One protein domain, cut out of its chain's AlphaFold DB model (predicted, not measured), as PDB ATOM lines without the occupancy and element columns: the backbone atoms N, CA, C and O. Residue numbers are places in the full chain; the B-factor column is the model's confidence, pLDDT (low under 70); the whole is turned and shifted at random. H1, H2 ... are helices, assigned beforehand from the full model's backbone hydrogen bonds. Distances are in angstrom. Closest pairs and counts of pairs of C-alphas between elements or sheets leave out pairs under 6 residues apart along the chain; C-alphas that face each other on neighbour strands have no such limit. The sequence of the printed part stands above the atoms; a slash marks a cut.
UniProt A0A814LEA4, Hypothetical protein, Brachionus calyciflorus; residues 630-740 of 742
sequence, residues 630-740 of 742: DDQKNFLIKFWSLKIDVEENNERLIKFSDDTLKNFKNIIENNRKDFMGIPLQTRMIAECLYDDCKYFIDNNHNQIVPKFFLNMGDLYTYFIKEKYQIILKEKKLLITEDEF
ATOM      1  N   ASP A 630     156.175 120.308 313.019       93.75
ATOM      2  CA  ASP A 630     155.577 119.577 311.900       93.75
ATOM      3  C   ASP A 630     154.942 120.532 310.882       93.75
ATOM      4  O   ASP A 630     155.157 120.379 309.683       93.75
ATOM      5  N   ASP A 631     154.233 121.572 311.337       94.75
ATOM      6  CA  ASP A 631     153.687 122.614 310.453       94.75
ATOM      7  C   ASP A 631     154.795 123.337 309.676       94.75
ATOM      8  O   ASP A 631     154.665 123.568 308.474       94.75
ATOM      9  N   GLN A 632     155.897 123.676 310.354       93.81
ATOM     10  CA  GLN A 632     157.063 124.319 309.744       93.81
ATOM     11  C   GLN A 632     157.675 123.411 308.676       93.81
ATOM     12  O   GLN A 632     157.905 123.853 307.552       93.81
ATOM     13  N   LYS A 633     157.896 122.133 309.006       94.88
ATOM     14  CA  LYS A 633     158.426 121.134 308.070       94.88
ATOM     15  C   LYS A 633     157.522 120.982 306.852       94.88
ATOM     16  O   LYS A 633     158.004 121.078 305.726       94.88
ATOM     17  N   ASN A 634     156.224 120.797 307.079       96.38
ATOM     18  CA  ASN A 634     155.231 120.638 306.022       96.38
ATOM     19  C   ASN A 634     155.194 121.863 305.106       96.38
ATOM     20  O   ASN A 634     155.153 121.708 303.889       96.38
ATOM     21  N   PHE A 635     155.265 123.075 305.668       95.94
ATOM     22  CA  PHE A 635     155.346 124.297 304.872       95.94
ATOM     23  C   PHE A 635     156.592 124.313 303.978       95.94
ATOM     24  O   PHE A 635     156.479 124.585 302.785       95.94
ATOM     25  N   LEU A 636     157.775 124.016 304.529       95.44
ATOM     26  CA  LEU A 636     159.035 124.019 303.777       95.44
ATOM     27  C   LEU A 636     159.030 122.992 302.635       95.44
ATOM     28  O   LEU A 636     159.410 123.324 301.513       95.44
ATOM     29  N   ILE A 637     158.561 121.771 302.909       96.50
ATOM     30  CA  ILE A 637     158.434 120.701 301.908       96.50
ATOM     31  C   ILE A 637     157.504 121.146 300.778       96.50
ATOM     32  O   ILE A 637     157.903 121.112 299.615       96.50
ATOM     33  N   LYS A 638     156.296 121.621 301.101       96.19
ATOM     34  CA  LYS A 638     155.331 122.129 300.113       96.19
ATOM     35  C   LYS A 638     155.900 123.283 299.289       96.19
ATOM     36  O   LYS A 638     155.775 123.308 298.071       96.19
ATOM     37  N   PHE A 639     156.562 124.233 299.945       95.12
ATOM     38  CA  PHE A 639     157.144 125.390 299.275       95.12
ATOM     39  C   PHE A 639     158.204 124.996 298.247       95.12
ATOM     40  O   PHE A 639     158.133 125.408 297.087       95.12
ATOM     41  N   TRP A 640     159.187 124.196 298.652       95.50
ATOM     42  CA  TRP A 640     160.284 123.823 297.765       95.50
ATOM     43  C   TRP A 640     159.875 122.786 296.721       95.50
ATOM     44  O   TRP A 640     160.320 122.911 295.585       95.50
ATOM     45  N   SER A 641     159.003 121.826 297.048       95.69
ATOM     46  CA  SER A 641     158.460 120.873 296.061       95.69
ATOM     47  C   SER A 641     157.791 121.588 294.892       95.69
ATOM     48  O   SER A 641     158.146 121.333 293.744       95.69
ATOM     49  N   LEU A 642     156.911 122.554 295.173       93.44
ATOM     50  CA  LEU A 642     156.215 123.333 294.144       93.44
ATOM     51  C   LEU A 642     157.159 124.211 293.318       93.44
ATOM     52  O   LEU A 642     156.943 124.399 292.124       93.44
ATOM     53  N   LYS A 643     158.197 124.780 293.937       90.94
ATOM     54  CA  LYS A 643     159.141 125.672 293.245       90.94
ATOM     55  C   LYS A 643     160.199 124.929 292.430       90.94
ATOM     56  O   LYS A 643     160.649 125.461 291.418       90.94
ATOM     57  N   ILE A 644     160.628 123.753 292.887       92.69
ATOM     58  CA  ILE A 644     161.680 122.938 292.258       92.69
ATOM     59  C   ILE A 644     161.077 121.893 291.303       92.69
ATOM     60  O   ILE A 644     161.799 121.381 290.455       92.69
ATOM     61  N   ASP A 645     159.766 121.643 291.389       93.12
ATOM     62  CA  ASP A 645     159.031 120.614 290.639       93.12
ATOM     63  C   ASP A 645     159.486 119.188 291.001       93.12
ATOM     64  O   ASP A 645     159.947 118.402 290.173       93.12
ATOM     65  N   VAL A 646     159.406 118.864 292.297       93.38
ATOM     66  CA  VAL A 646     159.714 117.532 292.850       93.38
ATOM     67  C   VAL A 646     158.594 117.053 293.770       93.38
ATOM     68  O   VAL A 646     157.898 117.861 294.373       93.38
ATOM     69  N   GLU A 647     158.432 115.737 293.925       93.56
ATOM     70  CA  GLU A 647     157.421 115.177 294.832       93.56
ATOM     71  C   GLU A 647     157.692 115.540 296.309       93.56
ATOM     72  O   GLU A 647     158.834 115.517 296.773       93.56
ATOM     73  N   GLU A 648     156.635 115.810 297.085       92.56
ATOM     74  CA  GLU A 648     156.729 116.135 298.523       92.56
ATOM     75  C   GLU A 648     157.354 115.005 299.366       92.56
ATOM     76  O   GLU A 648     157.936 115.253 300.423       92.56
ATOM     77  N   ASN A 649     157.258 113.755 298.901       92.38
ATOM     78  CA  ASN A 649     157.822 112.572 299.558       92.38
ATOM     79  C   ASN A 649     159.333 112.389 299.298       92.38
ATOM     80  O   ASN A 649     159.918 111.418 299.783       92.38
ATOM     81  N   ASN A 650     159.963 113.278 298.520       94.00
ATOM     82  CA  ASN A 650     161.358 113.146 298.130       94.00
ATOM     83  C   ASN A 650     162.262 113.132 299.374       94.00
ATOM     84  O   ASN A 650     162.327 114.100 300.133       94.00
ATOM     85  N   GLU A 651     163.005 112.040 299.572       92.56
ATOM     86  CA  GLU A 651     163.813 111.828 300.781       92.56
ATOM     87  C   GLU A 651     164.842 112.941 301.021       92.56
ATOM     88  O   GLU A 651     165.139 113.284 302.167       92.56
ATOM     89  N   ARG A 652     165.384 113.540 299.952       90.06
ATOM     90  CA  ARG A 652     166.346 114.641 300.075       90.06
ATOM     91  C   ARG A 652     165.683 115.947 300.432       90.06
ATOM     92  O   ARG A 652     166.246 116.678 301.239       90.06
ATOM     93  N   LEU A 653     164.520 116.225 299.859       93.06
ATOM     94  CA  LEU A 653     163.723 117.382 300.235       93.06
ATOM     95  C   LEU A 653     163.371 117.312 301.725       93.06
ATOM     96  O   LEU A 653     163.645 118.252 302.466       93.06
ATOM     97  N   ILE A 654     162.877 116.157 302.182       94.19
ATOM     98  CA  ILE A 654     162.567 115.900 303.594       94.19
ATOM     99  C   ILE A 654     163.812 116.101 304.466       94.19
ATOM    100  O   ILE A 654     163.748 116.816 305.469       94.19
ATOM    101  N   LYS A 655     164.952 115.518 304.067       91.44
ATOM    102  CA  LYS A 655     166.230 115.682 304.774       91.44
ATOM    103  C   LYS A 655     166.656 117.150 304.842       91.44
ATOM    104  O   LYS A 655     167.060 117.610 305.905       91.44
ATOM    105  N   PHE A 656     166.538 117.896 303.744       91.00
ATOM    106  CA  PHE A 656     166.896 119.311 303.692       91.00
ATOM    107  C   PHE A 656     166.007 120.163 304.603       91.00
ATOM    108  O   PHE A 656     166.512 121.023 305.329       91.00
ATOM    109  N   SER A 657     164.701 119.893 304.639       92.25
ATOM    110  CA  SER A 657     163.778 120.530 305.583       92.25
ATOM    111  C   SER A 657     164.137 120.225 307.038       92.25
ATOM    112  O   SER A 657     164.202 121.151 307.846       92.25
ATOM    113  N   ASP A 658     164.430 118.967 307.377       90.81
ATOM    114  CA  ASP A 658     164.818 118.573 308.740       90.81
ATOM    115  C   ASP A 658     166.121 119.243 309.191       90.81
ATOM    116  O   ASP A 658     166.194 119.813 310.287       90.81
ATOM    117  N   ASP A 659     167.142 119.217 308.337       87.19
ATOM    118  CA  ASP A 659     168.434 119.841 308.612       87.19
ATOM    119  C   ASP A 659     168.296 121.370 308.747       87.19
ATOM    120  O   ASP A 659     168.900 121.970 309.642       87.19
ATOM    121  N   THR A 660     167.437 122.003 307.938       87.00
ATOM    122  CA  THR A 660     167.109 123.435 308.053       87.00
ATOM    123  C   THR A 660     166.508 123.751 309.422       87.00
ATOM    124  O   THR A 660     167.033 124.601 310.146       87.00
ATOM    125  N   LEU A 661     165.456 123.035 309.828       87.12
ATOM    126  CA  LEU A 661     164.792 123.255 311.119       87.12
ATOM    127  C   LEU A 661     165.738 123.038 312.300       87.12
ATOM    128  O   LEU A 661     165.740 123.820 313.254       87.12
ATOM    129  N   LYS A 662     166.584 122.006 312.230       84.56
ATOM    130  CA  LYS A 662     167.593 121.724 313.255       84.56
ATOM    131  C   LYS A 662     168.611 122.859 313.382       84.56
ATOM    132  O   LYS A 662     168.939 123.257 314.501       84.56
ATOM    133  N   ASN A 663     169.092 123.389 312.260       79.00
ATOM    134  CA  ASN A 663     170.065 124.480 312.252       79.00
ATOM    135  C   ASN A 663     169.473 125.766 312.834       79.00
ATOM    136  O   ASN A 663     170.086 126.383 313.707       79.00
ATOM    137  N   PHE A 664     168.252 126.127 312.437       76.38
ATOM    138  CA  PHE A 664     167.577 127.308 312.971       76.38
ATOM    139  C   PHE A 664     167.229 127.165 314.454       76.38
ATOM    140  O   PHE A 664     167.457 128.104 315.218       76.38
ATOM    141  N   LYS A 665     166.773 125.991 314.905       74.19
ATOM    142  CA  LYS A 665     166.502 125.739 316.329       74.19
ATOM    143  C   LYS A 665     167.709 126.080 317.211       74.19
ATOM    144  O   LYS A 665     167.554 126.806 318.190       74.19
ATOM    145  N   ASN A 666     168.910 125.659 316.813       66.38
ATOM    146  CA  ASN A 666     170.145 125.942 317.554       66.38
ATOM    147  C   ASN A 666     170.502 127.441 317.599       66.38
ATOM    148  O   ASN A 666     171.047 127.918 318.592       66.38
ATOM    149  N   ILE A 667     170.199 128.195 316.538       63.19
ATOM    150  CA  ILE A 667     170.465 129.642 316.452       63.19
ATOM    151  C   ILE A 667     169.486 130.423 317.344       63.19
ATOM    152  O   ILE A 667     169.847 131.392 318.015       63.19
ATOM    153  N   ILE A 668     168.235 129.975 317.376       62.91
ATOM    154  CA  ILE A 668     167.104 130.698 317.952       62.91
ATOM    155  C   ILE A 668     166.885 130.382 319.437       62.91
ATOM    156  O   ILE A 668     166.410 131.254 320.175       62.91
ATOM    157  N   GLU A 669     167.272 129.190 319.907       55.88
ATOM    158  CA  GLU A 669     167.205 128.800 321.327       55.88
ATOM    159  C   GLU A 669     167.962 129.768 322.250       55.88
ATOM    160  O   GLU A 669     167.610 129.891 323.425       55.88
ATOM    161  N   ASN A 670     168.912 130.540 321.712       52.91
ATOM    162  CA  ASN A 670     169.628 131.567 322.461       52.91
ATOM    163  C   ASN A 670     168.852 132.884 322.642       52.91
ATOM    164  O   ASN A 670     169.224 133.650 323.526       52.91
ATOM    165  N   ASN A 671     167.786 133.165 321.871       50.72
ATOM    166  CA  ASN A 671     167.116 134.477 321.908       50.72
ATOM    167  C   ASN A 671     165.568 134.488 321.845       50.72
ATOM    168  O   ASN A 671     164.998 135.388 322.464       50.72
ATOM    169  N   ARG A 672     164.849 133.555 321.182       55.84
ATOM    170  CA  ARG A 672     163.351 133.504 321.159       55.84
ATOM    171  C   ARG A 672     162.790 132.140 320.720       55.84
ATOM    172  O   ARG A 672     162.727 131.882 319.531       55.84
ATOM    173  N   LYS A 673     162.269 131.314 321.635       52.56
ATOM    174  CA  LYS A 673     161.843 129.916 321.365       52.56
ATOM    175  C   LYS A 673     160.865 129.669 320.193       52.56
ATOM    176  O   LYS A 673     160.862 128.555 319.685       52.56
ATOM    177  N   ASP A 674     160.115 130.668 319.718       61.19
ATOM    178  CA  ASP A 674     159.010 130.469 318.761       61.19
ATOM    179  C   ASP A 674     159.174 131.220 317.425       61.19
ATOM    180  O   ASP A 674     158.187 131.556 316.777       61.19
ATOM    181  N   PHE A 675     160.407 131.515 317.001       72.50
ATOM    182  CA  PHE A 675     160.680 132.277 315.771       72.50
ATOM    183  C   PHE A 675     160.014 131.683 314.516       72.50
ATOM    184  O   PHE A 675     159.089 132.262 313.956       72.50
ATOM    185  N   MET A 676     160.383 130.460 314.124       73.44
ATOM    186  CA  MET A 676     159.728 129.775 312.998       73.44
ATOM    187  C   MET A 676     158.265 129.408 313.299       73.44
ATOM    188  O   MET A 676     157.530 128.971 312.424       73.44
ATOM    189  N   GLY A 677     157.785 129.659 314.519       82.50
ATOM    190  CA  GLY A 677     156.365 129.609 314.834       82.50
ATOM    191  C   GLY A 677     155.541 130.685 314.109       82.50
ATOM    192  O   GLY A 677     154.324 130.534 314.001       82.50
ATOM    193  N   ILE A 678     156.165 131.749 313.587       87.69
ATOM    194  CA  ILE A 678     155.492 132.777 312.784       87.69
ATOM    195  C   ILE A 678     155.522 132.365 311.296       87.69
ATOM    196  O   ILE A 678     156.606 132.266 310.714       87.69
ATOM    197  N   PRO A 679     154.360 132.185 310.631       90.62
ATOM    198  CA  PRO A 679     154.278 131.778 309.226       90.62
ATOM    199  C   PRO A 679     155.089 132.638 308.256       90.62
ATOM    200  O   PRO A 679     155.796 132.095 307.411       90.62
ATOM    201  N   LEU A 680     155.050 133.969 308.401       86.19
ATOM    202  CA  LEU A 680     155.843 134.872 307.559       86.19
ATOM    203  C   LEU A 680     157.346 134.572 307.645       86.19
ATOM    204  O   LEU A 680     158.026 134.553 306.628       86.19
ATOM    205  N   GLN A 681     157.860 134.294 308.844       85.00
ATOM    206  CA  GLN A 681     159.284 134.011 309.051       85.00
ATOM    207  C   GLN A 681     159.668 132.652 308.457       85.00
ATOM    208  O   GLN A 681     160.719 132.535 307.833       85.00
ATOM    209  N   THR A 682     158.786 131.653 308.564       89.12
ATOM    210  CA  THR A 682     158.970 130.360 307.883       89.12
ATOM    211  C   THR A 682     159.011 130.533 306.365       89.12
ATOM    212  O   THR A 682     159.904 129.992 305.716       89.12
ATOM    213  N   ARG A 683     158.107 131.343 305.793       89.94
ATOM    214  CA  ARG A 683     158.114 131.666 304.359       89.94
ATOM    215  C   ARG A 683     159.387 132.384 303.932       89.94
ATOM    216  O   ARG A 683     159.976 131.996 302.932       89.94
ATOM    217  N   MET A 684     159.844 133.374 304.696       85.12
ATOM    218  CA  MET A 684     161.101 134.066 304.407       85.12
ATOM    219  C   MET A 684     162.285 133.097 304.370       85.12
ATOM    220  O   MET A 684     163.073 133.153 303.438       85.12
ATOM    221  N   ILE A 685     162.392 132.177 305.335       86.69
ATOM    222  CA  ILE A 685     163.443 131.145 305.328       86.69
ATOM    223  C   ILE A 685     163.342 130.268 304.079       86.69
ATOM    224  O   ILE A 685     164.358 130.011 303.435       86.69
ATOM    225  N   ALA A 686     162.131 129.826 303.731       90.56
ATOM    226  CA  ALA A 686     161.897 129.005 302.549       90.56
ATOM    227  C   ALA A 686     162.363 129.714 301.268       90.56
ATOM    228  O   ALA A 686     163.030 129.108 300.430       90.56
ATOM    229  N   GLU A 687     162.058 131.007 301.145       88.19
ATOM    230  CA  GLU A 687     162.473 131.837 300.016       88.19
ATOM    231  C   GLU A 687     163.993 132.050 299.989       88.19
ATOM    232  O   GLU A 687     164.617 131.820 298.959       88.19
ATOM    233  N   CYS A 688     164.606 132.406 301.121       84.81
ATOM    234  CA  CYS A 688     166.047 132.651 301.211       84.81
ATOM    235  C   CYS A 688     166.900 131.406 300.912       84.81
ATOM    236  O   CYS A 688     168.012 131.537 300.412       84.81
ATOM    237  N   LEU A 689     166.405 130.209 301.241       87.94
ATOM    238  CA  LEU A 689     167.124 128.942 301.053       87.94
ATOM    239  C   LEU A 689     166.695 128.176 299.796       87.94
ATOM    240  O   LEU A 689     167.076 127.018 299.629       87.94
ATOM    241  N   TYR A 690     165.900 128.787 298.915       89.19
ATOM    242  CA  TYR A 690     165.415 128.128 297.703       89.19
ATOM    243  C   TYR A 690     166.562 127.612 296.816       89.19
ATOM    244  O   TYR A 690     166.569 126.430 296.465       89.19
ATOM    245  N   ASP A 691     167.552 128.454 296.502       86.44
ATOM    246  CA  ASP A 691     168.677 128.062 295.640       86.44
ATOM    247  C   ASP A 691     169.562 126.993 296.300       86.44
ATOM    248  O   ASP A 691     170.009 126.061 295.630       86.44
ATOM    249  N   ASP A 692     169.757 127.073 297.621       86.94
ATOM    250  CA  ASP A 692     170.504 126.073 298.390       86.94
ATOM    251  C   ASP A 692     169.789 124.709 298.369       86.94
ATOM    252  O   ASP A 692     170.425 123.669 298.174       86.94
ATOM    253  N   CYS A 693     168.458 124.708 298.521       89.50
ATOM    254  CA  CYS A 693     167.626 123.506 298.438       89.50
ATOM    255  C   CYS A 693     167.706 122.880 297.043       89.50
ATOM    256  O   CYS A 693     167.986 121.686 296.903       89.50
ATOM    257  N   LYS A 694     167.539 123.700 296.001       90.31
ATOM    258  CA  LYS A 694     167.642 123.265 294.608       90.31
ATOM    259  C   LYS A 694     169.009 122.658 294.309       90.31
ATOM    260  O   LYS A 694     169.093 121.538 293.813       90.31
ATOM    261  N   TYR A 695     170.082 123.342 294.700       88.06
ATOM    262  CA  TYR A 695     171.443 122.844 294.534       88.06
ATOM    263  C   TYR A 695     171.666 121.506 295.254       88.06
ATOM    264  O   TYR A 695     172.290 120.601 294.693       88.06
ATOM    265  N   PHE A 696     171.149 121.361 296.477       87.69
ATOM    266  CA  PHE A 696     171.252 120.128 297.258       87.69
ATOM    267  C   PHE A 696     170.539 118.945 296.587       87.69
ATOM    268  O   PHE A 696     171.080 117.834 296.551       87.69
ATOM    269  N   ILE A 697     169.351 119.186 296.031       88.56
ATOM    270  CA  ILE A 697     168.579 118.178 295.300       88.56
ATOM    271  C   ILE A 697     169.319 117.764 294.023       88.56
ATOM    272  O   ILE A 697     169.530 116.564 293.826       88.56
ATOM    273  N   ASP A 698     169.785 118.729 293.227       88.19
ATOM    274  CA  ASP A 698     170.396 118.496 291.912       88.19
ATOM    275  C   ASP A 698     171.768 117.796 291.990       88.19
ATOM    276  O   ASP A 698     172.103 116.977 291.134       88.19
ATOM    277  N   ASN A 699     172.581 118.087 293.013       82.62
ATOM    278  CA  ASN A 699     174.004 117.708 293.035       82.62
ATOM    279  C   ASN A 699     174.351 116.507 293.931       82.62
ATOM    280  O   ASN A 699     175.529 116.214 294.130       82.62
ATOM    281  N   ASN A 700     173.364 115.786 294.473       70.12
ATOM    282  CA  ASN A 700     173.587 114.611 295.333       70.12
ATOM    283  C   ASN A 700     174.540 114.861 296.528       70.12
ATOM    284  O   ASN A 700     175.248 113.945 296.954       70.12
ATOM    285  N   HIS A 701     174.589 116.079 297.078       67.56
ATOM    286  CA  HIS A 701     175.498 116.395 298.186       67.56
ATOM    287  C   HIS A 701     175.082 115.707 299.493       67.56
ATOM    288  O   HIS A 701     173.902 115.559 299.803       67.56
ATOM    289  N   ASN A 702     176.068 115.301 300.299       64.69
ATOM    290  CA  ASN A 702     175.823 114.576 301.554       64.69
ATOM    291  C   ASN A 702     175.634 115.488 302.778       64.69
ATOM    292  O   ASN A 702     175.091 115.030 303.789       64.69
ATOM    293  N   GLN A 703     176.058 116.750 302.692       59.84
ATOM    294  CA  GLN A 703     175.966 117.741 303.763       59.84
ATOM    295  C   GLN A 703     175.447 119.072 303.234       59.84
ATOM    296  O   GLN A 703     175.791 119.496 302.133       59.84
ATOM    297  N   ILE A 704     174.642 119.724 304.064       60.34
ATOM    298  CA  ILE A 704     174.129 121.069 303.839       60.34
ATOM    299  C   ILE A 704     175.005 122.007 304.665       60.34
ATOM    300  O   ILE A 704     175.203 121.778 305.860       60.34
ATOM    301  N   VAL A 705     175.512 123.067 304.046       55.62
ATOM    302  CA  VAL A 705     176.020 124.235 304.772       55.62
ATOM    303  C   VAL A 705     175.070 125.372 304.419       55.62
ATOM    304  O   VAL A 705     175.355 126.119 303.485       55.62
ATOM    305  N   PRO A 706     173.891 125.459 305.064       56.09
ATOM    306  CA  PRO A 706     172.973 126.536 304.747       56.09
ATOM    307  C   PRO A 706     173.662 127.843 305.129       56.09
ATOM    308  O   PRO A 706     174.356 127.902 306.154       56.09
ATOM    309  N   LYS A 707     173.510 128.880 304.304       60.09
ATOM    310  CA  LYS A 707     174.050 130.205 304.623       60.09
ATOM    311  C   LYS A 707     173.571 130.610 306.023       60.09
ATOM    312  O   LYS A 707     172.387 130.532 306.340       60.09
ATOM    313  N   PHE A 708     174.515 130.968 306.891       56.34
ATOM    314  CA  PHE A 708     174.226 131.243 308.294       56.34
ATOM    315  C   PHE A 708     173.528 132.596 308.444       56.34
ATOM    316  O   PHE A 708     174.091 133.628 308.083       56.34
ATOM    317  N   PHE A 709     172.342 132.593 309.049       61.84
ATOM    318  CA  PHE A 709     171.716 133.794 309.601       61.84
ATOM    319  C   PHE A 709     172.051 133.840 311.092       61.84
ATOM    320  O   PHE A 709     171.714 132.906 311.818       61.84
ATOM    321  N   LEU A 710     172.748 134.875 311.568       56.78
ATOM    322  CA  LEU A 710     173.124 134.972 312.984       56.78
ATOM    323  C   LEU A 710     171.949 135.496 313.817       56.78
ATOM    324  O   LEU A 710     171.835 135.170 315.001       56.78
ATOM    325  N   ASN A 711     171.073 136.305 313.215       62.16
ATOM    326  CA  ASN A 711     169.908 136.880 313.873       62.16
ATOM    327  C   ASN A 711     168.768 137.262 312.893       62.16
ATOM    328  O   ASN A 711     168.790 136.969 311.701       62.16
ATOM    329  N   MET A 712     167.740 137.916 313.441       64.25
ATOM    330  CA  MET A 712     166.556 138.388 312.722       64.25
ATOM    331  C   MET A 712     166.847 139.435 311.639       64.25
ATOM    332  O   MET A 712     166.314 139.340 310.535       64.25
ATOM    333  N   GLY A 713     167.689 140.418 311.954       65.56
ATOM    334  CA  GLY A 713     168.150 141.436 311.014       65.56
ATOM    335  C   GLY A 713     168.855 140.813 309.813       65.56
ATOM    336  O   GLY A 713     168.591 141.221 308.684       65.56
ATOM    337  N   ASP A 714     169.639 139.751 310.021       71.50
ATOM    338  CA  ASP A 714     170.299 139.037 308.922       71.50
ATOM    339  C   ASP A 714     169.299 138.356 307.983       71.50
ATOM    340  O   ASP A 714     169.440 138.463 306.764       71.50
ATOM    341  N   LEU A 715     168.270 137.688 308.525       73.75
ATOM    342  CA  LEU A 715     167.236 137.057 307.696       73.75
ATOM    343  C   LEU A 715     166.491 138.104 306.865       73.75
ATOM    344  O   LEU A 715     166.309 137.905 305.666       73.75
ATOM    345  N   TYR A 716     166.080 139.220 307.474       72.12
ATOM    346  CA  TYR A 716     165.429 140.311 306.742       72.12
ATOM    347  C   TYR A 716     166.350 140.923 305.689       72.12
ATOM    348  O   TYR A 716     165.924 141.133 304.556       72.12
ATOM    349  N   THR A 717     167.612 141.167 306.033       71.62
ATOM    350  CA  THR A 717     168.612 141.715 305.110       71.62
ATOM    351  C   THR A 717     168.773 140.818 303.895       71.62
ATOM    352  O   THR A 717     168.782 141.295 302.761       71.62
ATOM    353  N   TYR A 718     168.893 139.515 304.123       73.94
ATOM    354  CA  TYR A 718     169.048 138.551 303.048       73.94
ATOM    355  C   TYR A 718     167.780 138.437 302.206       73.94
ATOM    356  O   TYR A 718     167.854 138.495 300.984       73.94
ATOM    357  N   PHE A 719     166.613 138.367 302.845       75.88
ATOM    358  CA  PHE A 719     165.331 138.326 302.150       75.88
ATOM    359  C   PHE A 719     165.138 139.537 301.228       75.88
ATOM    360  O   PHE A 719     164.757 139.381 300.070       75.88
ATOM    361  N   ILE A 720     165.458 140.743 301.707       73.25
ATOM    362  CA  ILE A 720     165.397 141.970 300.901       73.25
ATOM    363  C   ILE A 720     166.366 141.892 299.718       73.25
ATOM    364  O   ILE A 720     165.982 142.232 298.600       73.25
ATOM    365  N   LYS A 721     167.602 141.422 299.939       73.88
ATOM    366  CA  LYS A 721     168.583 141.232 298.859       73.88
ATOM    367  C   LYS A 721     168.058 140.275 297.790       73.88
ATOM    368  O   LYS A 721     168.117 140.613 296.614       73.88
ATOM    369  N   GLU A 722     167.491 139.136 298.180       71.56
ATOM    370  CA  GLU A 722     166.908 138.169 297.239       71.56
ATOM    371  C   GLU A 722     165.725 138.761 296.463       71.56
ATOM    372  O   GLU A 722     165.662 138.653 295.237       71.56
ATOM    373  N   LYS A 723     164.813 139.472 297.140       72.81
ATOM    374  CA  LYS A 723     163.696 140.161 296.472       72.81
ATOM    375  C   LYS A 723     164.178 141.197 295.467       72.81
ATOM    376  O   LYS A 723     163.655 141.265 294.358       72.81
ATOM    377  N   TYR A 724     165.197 141.968 295.828       69.31
ATOM    378  CA  TYR A 724     165.803 142.941 294.931       69.31
ATOM    379  C   TYR A 724     166.404 142.269 293.688       69.31
ATOM    380  O   TYR A 724     166.150 142.715 292.569       69.31
ATOM    381  N   GLN A 725     167.117 141.152 293.860       66.56
ATOM    382  CA  GLN A 725     167.669 140.368 292.750       66.56
ATOM    383  C   GLN A 725     166.578 139.828 291.813       66.56
ATOM    384  O   GLN A 725     166.742 139.860 290.592       66.56
ATOM    385  N   ILE A 726     165.445 139.369 292.353       67.19
ATOM    386  CA  ILE A 726     164.287 138.939 291.552       67.19
ATOM    387  C   ILE A 726     163.745 140.111 290.726       67.19
ATOM    388  O   ILE A 726     163.602 139.981 289.511       67.19
ATOM    389  N   ILE A 727     163.528 141.273 291.350       67.19
ATOM    390  CA  ILE A 727     163.019 142.471 290.667       67.19
ATOM    391  C   ILE A 727     163.967 142.918 289.544       67.19
ATOM    392  O   ILE A 727     163.504 143.271 288.458       67.19
ATOM    393  N   LEU A 728     165.286 142.893 289.771       65.00
ATOM    394  CA  LEU A 728     166.277 143.221 288.739       65.00
ATOM    395  C   LEU A 728     166.189 142.268 287.539       65.00
ATOM    396  O   LEU A 728     166.142 142.724 286.390       65.00
ATOM    397  N   LYS A 729     166.096 140.956 287.801       68.00
ATOM    398  CA  LYS A 729     165.930 139.921 286.766       68.00
ATOM    399  C   LYS A 729     164.630 140.113 285.979       68.00
ATOM    400  O   LYS A 729     164.656 140.090 284.748       68.00
ATOM    401  N   GLU A 730     163.512 140.349 286.663       65.81
ATOM    402  CA  GLU A 730     162.192 140.551 286.046       65.81
ATOM    403  C   GLU A 730     162.133 141.825 285.198       65.81
ATOM    404  O   GLU A 730     161.596 141.816 284.087       65.81
ATOM    405  N   LYS A 731     162.751 142.913 285.668       63.78
ATOM    406  CA  LYS A 731     162.818 144.186 284.936       63.78
ATOM    407  C   LYS A 731     163.879 144.201 283.829       63.78
ATOM    408  O   LYS A 731     164.051 145.235 283.187       63.78
ATOM    409  N   LYS A 732     164.566 143.077 283.569       54.59
ATOM    410  CA  LYS A 732     165.685 142.952 282.609       54.59
ATOM    411  C   LYS A 732     166.785 144.004 282.817       54.59
ATOM    412  O   LYS A 732     167.494 144.354 281.874       54.59
ATOM    413  N   LEU A 733     166.933 144.506 284.038       49.06
ATOM    414  CA  LEU A 733     168.043 145.370 284.415       49.06
ATOM    415  C   LEU A 733     169.203 144.441 284.781       49.06
ATOM    416  O   LEU A 733     169.381 144.072 285.936       49.06
ATOM    417  N   LEU A 734     169.934 143.982 283.762       40.91
ATOM    418  CA  LEU A 734     171.201 143.278 283.946       40.91
ATOM    419  C   LEU A 734     172.222 144.290 284.467       40.91
ATOM    420  O   LEU A 734     172.874 144.964 283.678       40.91
ATOM    421  N   ILE A 735     172.314 144.410 285.784       44.34
ATOM    422  CA  ILE A 735     173.468 145.005 286.450       44.34
ATOM    423  C   ILE A 735     174.339 143.822 286.868       44.34
ATOM    424  O   ILE A 735     173.853 142.875 287.494       44.34
ATOM    425  N   THR A 736     175.588 143.809 286.421       40.94
ATOM    426  CA  THR A 736     176.531 142.723 286.733       40.94
ATOM    427  C   THR A 736     176.926 142.759 288.215       40.94
ATOM    428  O   THR A 736     176.899 143.821 288.828       40.94
ATOM    429  N   GLU A 737     177.296 141.620 288.824       38.19
ATOM    430  CA  GLU A 737     177.772 141.581 290.229       38.19
ATOM    431  C   GLU A 737     178.929 142.568 290.489       38.19
ATOM    432  O   GLU A 737     179.058 143.085 291.598       38.19
ATOM    433  N   ASP A 738     179.712 142.886 289.453       37.12
ATOM    434  CA  ASP A 738     180.805 143.862 289.491       37.12
ATOM    435  C   ASP A 738     180.325 145.325 289.584       37.12
ATOM    436  O   ASP A 738     181.035 146.163 290.132       37.12
ATOM    437  N   GLU A 739     179.116 145.638 289.108       39.69
ATOM    438  CA  GLU A 739     178.477 146.961 289.228       39.69
ATOM    439  C   GLU A 739     177.662 147.114 290.527       39.69
ATOM    440  O   GLU A 739     177.232 148.212 290.855       39.69
ATOM    441  N   PHE A 740     177.428 146.024 291.270       36.06
ATOM    442  CA  PHE A 740     176.779 146.054 292.591       36.06
ATOM    443  C   PHE A 740     177.789 146.197 293.748       36.06
ATOM    444  O   PHE A 740     177.404 146.463 294.886       36.06
TER     445      PHE A 740
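Overview. This is residues 630 to 740 of the 742 residues of the protein "Hypothetical protein" of Brachionus calyciflorus (UniProt A0A814LEA4). The longest helix, H5, packs by part of its length on H3 and reaches away as an arm from a small body of four crossed helices, H1 to H4. Residues 726 to 732, of which 726 to 730 belong to H5, stick out free, and beyond them the short H6 ends the arm without touching any helix. The printed part has 111 residues with six named helices, H1 to H6 in order along the chain, and no named strand; the class is all helix. The whole is compact, with a radius of gyration of the C-alphas of 14.7 A, and spans 40 by 33 by 24 A.

Arrangement. H5, residues 712 to 730, touches H3, residues 679 to 688, with residues 715 to 722 of H5 alone; the closest C-alphas, those of Cys 688 and Phe 719, are 5.8 A apart. H3 and H5 run the same way at a steep tilt of 58 degrees. H3 also touches H1, residues 630 to 644, the same way at a steep tilt of 38 degrees, with the C-alphas of Leu 636 and Ala 686 closest at 5.9 A. H2, residues 651 to 668, touches H1 with its residues 653 to 661 alone, opposite ways at a steep tilt of 53 degrees; the closest C-alphas, those of Lys 633 and Ser 657, are 5.9 A apart. H2 and H3 are near each other, with 6 pairs of C-alphas within 10 A. H4, residues 690 to 698, meets H3 only through their link. H4 touches residues 652 to 656 of H2 alone, opposite ways at a steep tilt of 40 degrees, closest at the C-alphas of Arg 652 and Ile 697, 6.3 A. H4 only just touches H1, with 3 pairs of C-alphas within 8 A, the closest those of Ile 644 and Lys 694 at 6.4 A; the two are about perpendicular at 73 degrees. H5 is apart from H1, H2 and H4, and H6, residues 737 to 740, is apart from the other five helices. Every O i to N i+4 pair is within hydrogen-bond range in H1 to H5; H6 is too short for such a pair.

Along the chain. H5 is 27.1 A long, from C-alpha 712 at (166.556, 138.388, 312.722) to C-alpha 730. H2 measures 25.7 A and H1 20.8 A, H1 beginning at C-alpha 630 (155.577, 119.577, 311.900). H3 is 14.3 A, H4 12.3 A and H6 5.2 A long, H6 ending at C-alpha 740 (176.779, 146.054, 292.591).

Size, cuts and confidence. The two C-alphas farthest apart, those of Asp 630 and Glu 739, are 42.3 A apart. The printed part has no cut. The link from H4 to H5, residues 699 to 711, is long, and that from H3 to H4 is tight. Mean pLDDT of the printed part is 76.4, with residues 666 to 674, 701 to 713 and 724 to 740 under 70.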